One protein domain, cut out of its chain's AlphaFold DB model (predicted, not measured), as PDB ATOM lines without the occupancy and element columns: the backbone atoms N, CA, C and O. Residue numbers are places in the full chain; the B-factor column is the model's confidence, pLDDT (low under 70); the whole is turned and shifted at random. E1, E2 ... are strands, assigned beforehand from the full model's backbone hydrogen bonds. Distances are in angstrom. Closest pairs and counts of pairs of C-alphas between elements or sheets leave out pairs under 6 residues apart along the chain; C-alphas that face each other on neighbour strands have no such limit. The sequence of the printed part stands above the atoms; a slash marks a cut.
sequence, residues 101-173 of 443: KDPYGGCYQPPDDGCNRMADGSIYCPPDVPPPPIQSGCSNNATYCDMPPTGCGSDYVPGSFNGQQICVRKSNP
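AT A GLANCE: This is residues 101 to 173 of the 443 residues of an uncharacterized protein of Acinetobacter baumannii 1419130 (UniProt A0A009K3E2). With little regular structure, long loops surround a small twisted sheet, the hairpin of E3 and E4 with short E2 beside E4; near E3, E1 pairs with residues 107 to 108 and 123 to 124. The 73 printed residues, with no named helix and strands E1 to E4 in chain order, are all strand by class, though strands hold only 18. The sheet's order is E2, E4, E3, antiparallel. The whole is compact, radius of gyration of the C-alphas 10.9 A, spanning 31 by 23 by 22 A.

IN THESE COORDINATES: E4, residues 164 to 169, 15.8 A long, ends at C-alpha 169 (-43.713, 72.709, 115.146). E3, residues 156 to 161, measures 14.7 A; E2 is residues 144 to 146. E1, residues 116 to 118, begins at C-alpha 116 (-35.510, 75.215, 123.197).

HOW THE PARTS SIT: Hairpin E3 and E4 is antiparallel at 142 degrees; N 159 and O 166 are 2.8 A apart. E2 and E4 are antiparallel at 138 degrees; N 167 and O 145 are 2.8 A apart. The closest C-alphas of E1 and E3, Arg 117 and Gly 159, are 7.4 A apart.

THE WHOLE: The printed part has no cut. E1 to E2 is a long link, 25 residues. pLDDT is under 70 at residues 140, 172 and 173.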
ATOM      1  N   LYS A 101     -44.276  73.101 127.296       86.56
ATOM      2  CA  LYS A 101     -45.248  72.707 126.268       86.56
ATOM      3  C   LYS A 101     -45.938  73.885 125.588       86.56
ATOM      4  O   LYS A 101     -46.595  73.660 124.575       86.56
ATOM      5  N   ASP A 102     -45.803  75.106 126.101       86.88
ATOM      6  CA  ASP A 102     -46.414  76.289 125.492       86.88
ATOM      7  C   ASP A 102     -45.554  76.789 124.320       86.88
ATOM      8  O   ASP A 102     -44.517  77.397 124.568       86.88
ATOM      9  N   PRO A 103     -45.969  76.620 123.048       85.25
ATOM     10  CA  PRO A 103     -45.169  77.028 121.893       85.25
ATOM     11  C   PRO A 103     -44.973  78.545 121.773       85.25
ATOM     12  O   PRO A 103     -44.104  78.994 121.021       85.25
ATOM     13  N   TYR A 104     -45.753  79.345 122.503       84.38
ATOM     14  CA  TYR A 104     -45.600  80.798 122.586       84.38
ATOM     15  C   TYR A 104     -44.841  81.247 123.846       84.38
ATOM     16  O   TYR A 104     -44.532  82.433 123.976       84.38
ATOM     17  N   GLY A 105     -44.509  80.303 124.730       78.88
ATOM     18  CA  GLY A 105     -43.770  80.510 125.966       78.88
ATOM     19  C   GLY A 105     -42.265  80.691 125.760       78.88
ATOM     20  O   GLY A 105     -41.728  80.540 124.662       78.88
ATOM     21  N   GLY A 106     -41.573  81.041 126.848       78.25
ATOM     22  CA  GLY A 106     -40.153  81.409 126.831       78.25
ATOM     23  C   GLY A 106     -39.139  80.269 126.953       78.25
ATOM     24  O   GLY A 106     -37.943  80.538 126.915       78.25
ATOM     25  N   CYS A 107     -39.600  79.033 127.126       84.62
ATOM     26  CA  CYS A 107     -38.777  77.833 127.345       84.62
ATOM     27  C   CYS A 107     -39.387  76.605 126.665       84.62
ATOM     28  O   CYS A 107     -39.251  75.474 127.142       84.62
ATOM     29  N   TYR A 108     -40.136  76.848 125.594       88.62
ATOM     30  CA  TYR A 108     -40.809  75.801 124.856       88.62
ATOM     31  C   TYR A 108     -39.797  74.794 124.324       88.62
ATOM     32  O   TYR A 108     -38.812  75.192 123.700       88.62
ATOM     33  N   GLN A 109     -40.061  73.510 124.523       88.56
ATOM     34  CA  GLN A 109     -39.244  72.431 123.994       88.56
ATOM     35  C   GLN A 109     -39.952  71.828 122.773       88.56
ATOM     36  O   GLN A 109     -40.998  71.183 122.932       88.56
ATOM     37  N   PRO A 110     -39.429  72.046 121.552       86.50
ATOM     38  CA  PRO A 110     -39.971  71.427 120.355       86.50
ATOM     39  C   PRO A 110     -39.859  69.892 120.410       86.50
ATOM     40  O   PRO A 110     -39.032  69.347 121.149       86.50
ATOM     41  N   PRO A 111     -40.697  69.172 119.646       80.62
ATOM     42  CA  PRO A 111     -40.626  67.717 119.577       80.62
ATOM     43  C   PRO A 111     -39.281  67.201 119.047       80.62
ATOM     44  O   PRO A 111     -38.761  67.706 118.060       80.62
ATOM     45  N   ASP A 112     -38.800  66.103 119.630       70.94
ATOM     46  CA  ASP A 112     -37.816  65.197 119.017       70.94
ATOM     47  C   ASP A 112     -36.363  65.703 118.850       70.94
ATOM     48  O   ASP A 112     -35.544  64.969 118.296       70.94
ATOM     49  N   ASP A 113     -35.993  66.884 119.363       73.88
ATOM     50  CA  ASP A 113     -34.629  67.434 119.190       73.88
ATOM     51  C   ASP A 113     -33.921  67.936 120.461       73.88
ATOM     52  O   ASP A 113     -32.705  68.104 120.442       73.88
ATOM     53  N   GLY A 114     -34.627  68.145 121.578       76.19
ATOM     54  CA  GLY A 114     -34.012  68.614 122.830       76.19
ATOM     55  C   GLY A 114     -33.490  70.059 122.794       76.19
ATOM     56  O   GLY A 114     -32.781  70.478 123.715       76.19
ATOM     57  N   CYS A 115     -33.835  70.826 121.761       87.56
ATOM     58  CA  CYS A 115     -33.596  72.260 121.692       87.56
ATOM     59  C   CYS A 115     -34.718  73.030 122.404       87.56
ATOM     60  O   CYS A 115     -35.726  72.475 122.833       87.56
ATOM     61  N   ASN A 116     -34.546  74.339 122.550       87.44
ATOM     62  CA  ASN A 116     -35.510  75.215 123.197       87.44
ATOM     63  C   ASN A 116     -35.807  76.426 122.315       87.44
ATOM     64  O   ASN A 116     -34.891  77.053 121.783       87.44
ATOM     65  N   ARG A 117     -37.082  76.796 122.213       87.56
ATOM     66  CA  ARG A 117     -37.508  78.084 121.668       87.56
ATOM     67  C   ARG A 117     -37.605  79.088 122.813       87.56
ATOM     68  O   ARG A 117     -38.415  78.935 123.725       87.56
ATOM     69  N   MET A 118     -36.756  80.102 122.744       84.06
ATOM     70  CA  MET A 118     -36.656  81.181 123.720       84.06
ATOM     71  C   MET A 118     -37.841  82.151 123.608       84.06
ATOM     72  O   MET A 118     -38.599  82.138 122.634       84.06
ATOM     73  N   ALA A 119     -37.984  83.045 124.590       80.00
ATOM     74  CA  ALA A 119     -39.062  84.042 124.635       80.00
ATOM     75  C   ALA A 119     -39.065  85.019 123.444       80.00
ATOM     76  O   ALA A 119     -40.113  85.557 123.085       80.00
ATOM     77  N   ASP A 120     -37.911  85.245 122.818       79.31
ATOM     78  CA  ASP A 120     -37.767  86.052 121.601       79.31
ATOM     79  C   ASP A 120     -38.025  85.252 120.306       79.31
ATOM     80  O   ASP A 120     -38.012  85.813 119.209       79.31
ATOM     81  N   GLY A 121     -38.300  83.951 120.429       82.50
ATOM     82  CA  GLY A 121     -38.518  83.021 119.327       82.50
ATOM     83  C   GLY A 121     -37.244  82.404 118.753       82.50
ATOM     84  O   GLY A 121     -37.354  81.607 117.818       82.50
ATOM     85  N   SER A 122     -36.066  82.734 119.285       87.38
ATOM     86  CA  SER A 122     -34.813  82.109 118.863       87.38
ATOM     87  C   SER A 122     -34.732  80.648 119.308       87.38
ATOM     88  O   SER A 122     -35.275  80.271 120.348       87.38
ATOM     89  N   ILE A 123     -34.069  79.814 118.508       87.81
ATOM     90  CA  ILE A 123     -33.791  78.422 118.859       87.81
ATOM     91  C   ILE A 123     -32.406  78.314 119.484       87.81
ATOM     92  O   ILE A 123     -31.394  78.602 118.844       87.81
ATOM     93  N   TYR A 124     -32.382  77.861 120.733       86.94
ATOM     94  CA  TYR A 124     -31.180  77.511 121.471       86.94
ATOM     95  C   TYR A 124     -31.091  75.992 121.621       86.94
ATOM     96  O   TYR A 124     -32.000  75.360 122.158       86.94
ATOM     97  N   CYS A 125     -29.975  75.412 121.196       85.38
ATOM     98  CA  CYS A 125     -29.671  74.003 121.414       85.38
ATOM     99  C   CYS A 125     -28.474  73.900 122.365       85.38
ATOM    100  O   CYS A 125     -27.480  74.603 122.151       85.38
ATOM    101  N   PRO A 126     -28.549  73.065 123.416       78.12
ATOM    102  CA  PRO A 126     -27.408  72.800 124.284       78.12
ATOM    103  C   PRO A 126     -26.183  72.295 123.493       78.12
ATOM    104  O   PRO A 126     -26.363  71.694 122.437       78.12
ATOM    105  N   PRO A 127     -24.944  72.465 123.995       73.06
ATOM    106  CA  PRO A 127     -23.716  72.129 123.258       73.06
ATOM    107  C   PRO A 127     -23.614  70.671 122.781       73.06
ATOM    108  O   PRO A 127     -22.978  70.403 121.765       73.06
ATOM    109  N   ASP A 128     -24.246  69.745 123.504       75.31
ATOM    110  CA  ASP A 128     -24.257  68.311 123.191       75.31
ATOM    111  C   ASP A 128     -25.373  67.916 122.205       75.31
ATOM    112  O   ASP A 128     -25.462  66.759 121.788       75.31
ATOM    113  N   VAL A 129     -26.240  68.864 121.839       77.44
ATOM    114  CA  VAL A 129     -27.347  68.667 120.902       77.44
ATOM    115  C   VAL A 129     -26.929  69.212 119.533       77.44
ATOM    116  O   VAL A 129     -26.549  70.381 119.427       77.44
ATOM    117  N   PRO A 130     -26.971  68.393 118.464       79.38
ATOM    118  CA  PRO A 130     -26.616  68.861 117.134       79.38
ATOM    119  C   PRO A 130     -27.564  69.983 116.683       79.38
ATOM    120  O   PRO A 130     -28.738  69.983 117.057       79.38
ATOM    121  N   PRO A 131     -27.090  70.923 115.845       80.56
ATOM    122  CA  PRO A 131     -27.946  71.942 115.259       80.56
ATOM    123  C   PRO A 131     -29.183  71.321 114.594       80.56
ATOM    124  O   PRO A 131     -29.058  70.301 113.905       80.56
ATOM    125  N   PRO A 132     -30.361  71.935 114.753       81.75
ATOM    126  CA  PRO A 132     -31.600  71.392 114.249       81.75
ATOM    127  C   PRO A 132     -31.596  71.385 112.716       81.75
ATOM    128  O   PRO A 132     -31.260  72.401 112.095       81.75
ATOM    129  N   PRO A 133     -31.982  70.270 112.073       83.75
ATOM    130  CA  PRO A 133     -32.122  70.232 110.628       83.75
ATOM    131  C   PRO A 133     -33.347  71.053 110.211       83.75
ATOM    132  O   PRO A 133     -34.479  70.727 110.568       83.75
ATOM    133  N   ILE A 134     -33.126  72.109 109.428       86.50
ATOM    134  CA  ILE A 134     -34.209  72.913 108.855       86.50
ATOM    135  C   ILE A 134     -34.661  72.260 107.550       86.50
ATOM    136  O   ILE A 134     -33.879  72.143 106.604       86.50
ATOM    137  N   GLN A 135     -35.910  71.791 107.505       85.06
ATOM    138  CA  GLN A 135     -36.475  71.181 106.301       85.06
ATOM    139  C   GLN A 135     -37.055  72.236 105.353       85.06
ATOM    140  O   GLN A 135     -37.594  73.257 105.777       85.06
ATOM    141  N   SER A 136     -36.992  71.968 104.050       81.12
ATOM    142  CA  SER A 136     -37.612  72.852 103.066       81.12
ATOM    143  C   SER A 136     -39.128  72.655 103.052       81.12
ATOM    144  O   SER A 136     -39.618  71.586 102.688       81.12
ATOM    145  N   GLY A 137     -39.860  73.700 103.443       76.88
ATOM    146  CA  GLY A 137     -41.320  73.691 103.541       76.88
ATOM    147  C   GLY A 137     -41.859  72.961 104.778       76.88
ATOM    148  O   GLY A 137     -41.300  71.982 105.265       76.88
ATOM    149  N   CYS A 138     -42.986  73.445 105.303       78.44
ATOM    150  CA  CYS A 138     -43.619  72.909 106.512       78.44
ATOM    151  C   CYS A 138     -44.570  71.752 106.200       78.44
ATOM    152  O   CYS A 138     -45.784  71.850 106.368       78.44
ATOM    153  N   SER A 139     -44.015  70.665 105.675       70.06
ATOM    154  CA  SER A 139     -44.741  69.441 105.325       70.06
ATOM    155  C   SER A 139     -44.063  68.230 105.976       70.06
ATOM    156  O   SER A 139     -42.896  68.297 106.340       70.06
ATOM    157  N   ASN A 140     -44.783  67.117 106.135       67.38
ATOM    158  CA  ASN A 140     -44.248  65.850 106.666       67.38
ATOM    159  C   ASN A 140     -43.779  65.869 108.133       67.38
ATOM    160  O   ASN A 140     -42.785  65.229 108.464       67.38
ATOM    161  N   ASN A 141     -44.507  66.537 109.037       73.31
ATOM    162  CA  ASN A 141     -44.248  66.464 110.485       73.31
ATOM    163  C   ASN A 141     -42.867  66.991 110.932       73.31
ATOM    164  O   ASN A 141     -42.457  66.726 112.062       73.31
ATOM    165  N   ALA A 142     -42.173  67.764 110.091       85.62
ATOM    166  CA  ALA A 142     -40.885  68.369 110.417       85.62
ATOM    167  C   ALA A 142     -40.971  69.213 111.697       85.62
ATOM    168  O   ALA A 142     -41.885  70.034 111.805       85.62
ATOM    169  N   THR A 143     -40.027  69.057 112.633       88.00
ATOM    170  CA  THR A 143     -39.955  69.933 113.816       88.00
ATOM    171  C   THR A 143     -39.594  71.363 113.430       88.00
ATOM    172  O   THR A 143     -40.181  72.308 113.958       88.00
ATOM    173  N   TYR A 144     -38.701  71.524 112.449       90.25
ATOM    174  CA  TYR A 144     -38.326  72.819 111.900       90.25
ATOM    175  C   TYR A 144     -38.409  72.833 110.385       90.25
ATOM    176  O   TYR A 144     -37.964  71.901 109.712       90.25
ATOM    177  N   CYS A 145     -38.927  73.931 109.855       89.38
ATOM    178  CA  CYS A 145     -39.011  74.167 108.425       89.38
ATOM    179  C   CYS A 145     -38.719  75.624 108.074       89.38
ATOM    180  O   CYS A 145     -38.927  76.526 108.891       89.38
ATOM    181  N   ASP A 146     -38.271  75.855 106.844       89.81
ATOM    182  CA  ASP A 146     -38.164  77.199 106.280       89.81
ATOM    183  C   ASP A 146     -39.526  77.898 106.326       89.81
ATOM    184  O   ASP A 146     -40.541  77.320 105.924       89.81
ATOM    185  N   MET A 147     -39.551  79.149 106.796       87.19
ATOM    186  CA  MET A 147     -40.795  79.908 106.880       87.19
ATOM    187  C   MET A 147     -41.331  80.227 105.473       87.19
ATOM    188  O   MET A 147     -40.668  80.955 104.727       87.19
ATOM    189  N   PRO A 148     -42.532  79.742 105.097       81.88
ATOM    190  CA  PRO A 148     -43.121  80.055 103.800       81.88
ATOM    191  C   PRO A 148     -43.468  81.548 103.680       81.88
ATOM    192  O   PRO A 148     -43.716  82.201 104.699       81.88
ATOM    193  N   PRO A 149     -43.614  82.095 102.458       79.88
ATOM    194  CA  PRO A 149     -44.066  83.478 102.258       79.88
ATOM    195  C   PRO A 149     -45.429  83.789 102.897       79.88
ATOM    196  O   PRO A 149     -45.702  84.931 103.254       79.88
ATOM    197  N   THR A 150     -46.281  82.774 103.065       80.62
ATOM    198  CA  THR A 150     -47.594  82.866 103.725       80.62
ATOM    199  C   THR A 150     -47.513  82.886 105.256       80.62
ATOM    200  O   THR A 150     -48.542  83.007 105.915       80.62
ATOM    201  N   GLY A 151     -46.313  82.755 105.831       82.56
ATOM    202  CA  GLY A 151     -46.096  82.556 107.261       82.56
ATOM    203  C   GLY A 151     -46.245  81.094 107.691       82.56
ATOM    204  O   GLY A 151     -46.523  80.204 106.885       82.56
ATOM    205  N   CYS A 152     -46.033  80.845 108.983       84.38
ATOM    206  CA  CYS A 152     -46.188  79.518 109.573       84.38
ATOM    207  C   CYS A 152     -47.664  79.109 109.621       84.38
ATOM    208  O   CYS A 152     -48.512  79.894 110.046       84.38
ATOM    209  N   GLY A 153     -47.967  77.878 109.196       82.88
ATOM    210  CA  GLY A 153     -49.310  77.303 109.297       82.88
ATOM    211  C   GLY A 153     -49.771  77.114 110.748       82.88
ATOM    212  O   GLY A 153     -49.007  77.323 111.690       82.88
ATOM    213  N   SER A 154     -51.019  76.676 110.939       85.56
ATOM    214  CA  SER A 154     -51.646  76.503 112.263       85.56
ATOM    215  C   SER A 154     -50.856  75.613 113.223       85.56
ATOM    216  O   SER A 154     -50.873  75.855 114.431       85.56
ATOM    217  N   ASP A 155     -50.140  74.627 112.688       86.69
ATOM    218  CA  ASP A 155     -49.417  73.607 113.457       86.69
ATOM    219  C   ASP A 155     -47.999  74.049 113.835       86.69
ATOM    220  O   ASP A 155     -47.247  73.313 114.473       86.69
ATOM    221  N   TYR A 156     -47.633  75.273 113.453       88.94
ATOM    222  CA  TYR A 156     -46.310  75.836 113.636       88.94
ATOM    223  C   TYR A 156     -46.389  77.214 114.300       88.94
ATOM    224  O   TYR A 156     -47.397  77.921 114.238       88.94
ATOM    225  N   VAL A 157     -45.303  77.608 114.951       90.31
ATOM    226  CA  VAL A 157     -45.078  78.963 115.457       90.31
ATOM    227  C   VAL A 157     -43.837  79.559 114.804       90.31
ATOM    228  O   VAL A 157     -42.899  78.824 114.491       90.31
ATOM    229  N   PRO A 158     -43.798  80.882 114.584       89.94
ATOM    230  CA  PRO A 158     -42.616  81.529 114.035       89.94
ATOM    231  C   PRO A 158     -41.445  81.453 115.019       89.94
ATOM    232  O   PRO A 158     -41.624  81.573 116.238       89.94
ATOM    233  N   GLY A 159     -40.240  81.301 114.487       89.56
ATOM    234  CA  GLY A 159     -38.996  81.330 115.243       89.56
ATOM    235  C   GLY A 159     -37.819  81.800 114.394       89.56
ATOM    236  O   GLY A 159     -37.965  82.126 113.213       89.56
ATOM    237  N   SER A 160     -36.641  81.843 115.006       89.94
ATOM    238  CA  SER A 160     -35.399  82.188 114.323       89.94
ATOM    239  C   SER A 160     -34.268  81.238 114.695       89.94
ATOM    240  O   SER A 160     -34.113  80.839 115.847       89.94
ATOM    241  N   PHE A 161     -33.450  80.879 113.711       88.44
ATOM    242  CA  PHE A 161     -32.240  80.096 113.937       88.44
ATOM    243  C   PHE A 161     -31.123  80.624 113.041       88.44
ATOM    244  O   PHE A 161     -31.322  80.797 111.841       88.44
ATOM    245  N   ASN A 162     -29.969  80.959 113.628       83.62
ATOM    246  CA  ASN A 162     -28.821  81.553 112.926       83.62
ATOM    247  C   ASN A 162     -29.177  82.754 112.020       83.62
ATOM    248  O   ASN A 162     -28.625  82.922 110.936       83.62
ATOM    249  N   GLY A 163     -30.124  83.592 112.455       81.50
ATOM    250  CA  GLY A 163     -30.583  84.769 111.706       81.50
ATOM    251  C   GLY A 163     -31.616  84.486 110.606       81.50
ATOM    252  O   GLY A 163     -32.172  85.433 110.051       81.50
ATOM    253  N   GLN A 164     -31.934  83.220 110.326       85.69
ATOM    254  CA  GLN A 164     -32.984  82.824 109.387       85.69
ATOM    255  C   GLN A 164     -34.332  82.676 110.105       85.69
ATOM    256  O   GLN A 164     -34.402  82.148 111.214       85.69
ATOM    257  N   GLN A 165     -35.412  83.139 109.469       88.94
ATOM    258  CA  GLN A 165     -36.775  82.900 109.946       88.94
ATOM    259  C   GLN A 165     -37.206  81.474 109.610       88.94
ATOM    260  O   GLN A 165     -37.128  81.046 108.456       88.94
ATOM    261  N   ILE A 166     -37.696  80.766 110.617       90.38
ATOM    262  CA  ILE A 166     -38.138  79.379 110.509       90.38
ATOM    263  C   ILE A 166     -39.501  79.213 111.173       90.38
ATOM    264  O   ILE A 166     -39.958  80.060 111.944       90.38
ATOM    265  N   CYS A 167     -40.140  78.091 110.896       90.50
ATOM    266  CA  CYS A 167     -41.334  77.645 111.583       90.50
ATOM    267  C   CYS A 167     -40.979  76.468 112.485       90.50
ATOM    268  O   CYS A 167     -40.297  75.534 112.068       90.50
ATOM    269  N   VAL A 168     -41.452  76.534 113.724       91.00
ATOM    270  CA  VAL A 168     -41.212  75.549 114.777       91.00
ATOM    271  C   VAL A 168     -42.518  74.829 115.039       91.00
ATOM    272  O   VAL A 168     -43.542  75.469 115.281       91.00
ATOM    273  N   ARG A 169     -42.509  73.507 114.961       89.31
ATOM    274  CA  ARG A 169     -43.713  72.709 115.146       89.31
ATOM    275  C   ARG A 169     -44.215  72.841 116.575       89.31
ATOM    276  O   ARG A 169     -43.429  72.786 117.522       89.31
ATOM    277  N   LYS A 170     -45.527  72.988 116.728       87.94
ATOM    278  CA  LYS A 170     -46.204  72.850 118.016       87.94
ATOM    279  C   LYS A 170     -46.201  71.368 118.387       87.94
ATOM    280  O   LYS A 170     -46.633  70.531 117.597       87.94
ATOM    281  N   SER A 171     -45.718  71.041 119.577       70.56
ATOM    282  CA  SER A 171     -45.903  69.756 120.225       70.56
ATOM    283  C   SER A 171     -47.396  69.510 120.182       70.56
ATOM    284  O   SER A 171     -48.142  70.429 120.526       70.56
ATOM    285  N   ASN A 172     -47.810  68.357 119.634       56.56
ATOM    286  CA  ASN A 172     -49.219  68.030 119.390       56.56
ATOM    287  C   ASN A 172     -50.095  68.615 120.510       56.56
ATOM    288  O   ASN A 172     -49.706  68.477 121.678       56.56
ATOM    289  N   PRO A 173     -51.240  69.254 120.195       41.59
ATOM    290  CA  PRO A 173     -52.120  69.751 121.243       41.59
ATOM    291  C   PRO A 173     -52.390  68.611 122.239       41.59
ATOM    292  O   PRO A 173     -52.359  67.439 121.832       41.59
TER     293      PRO A 173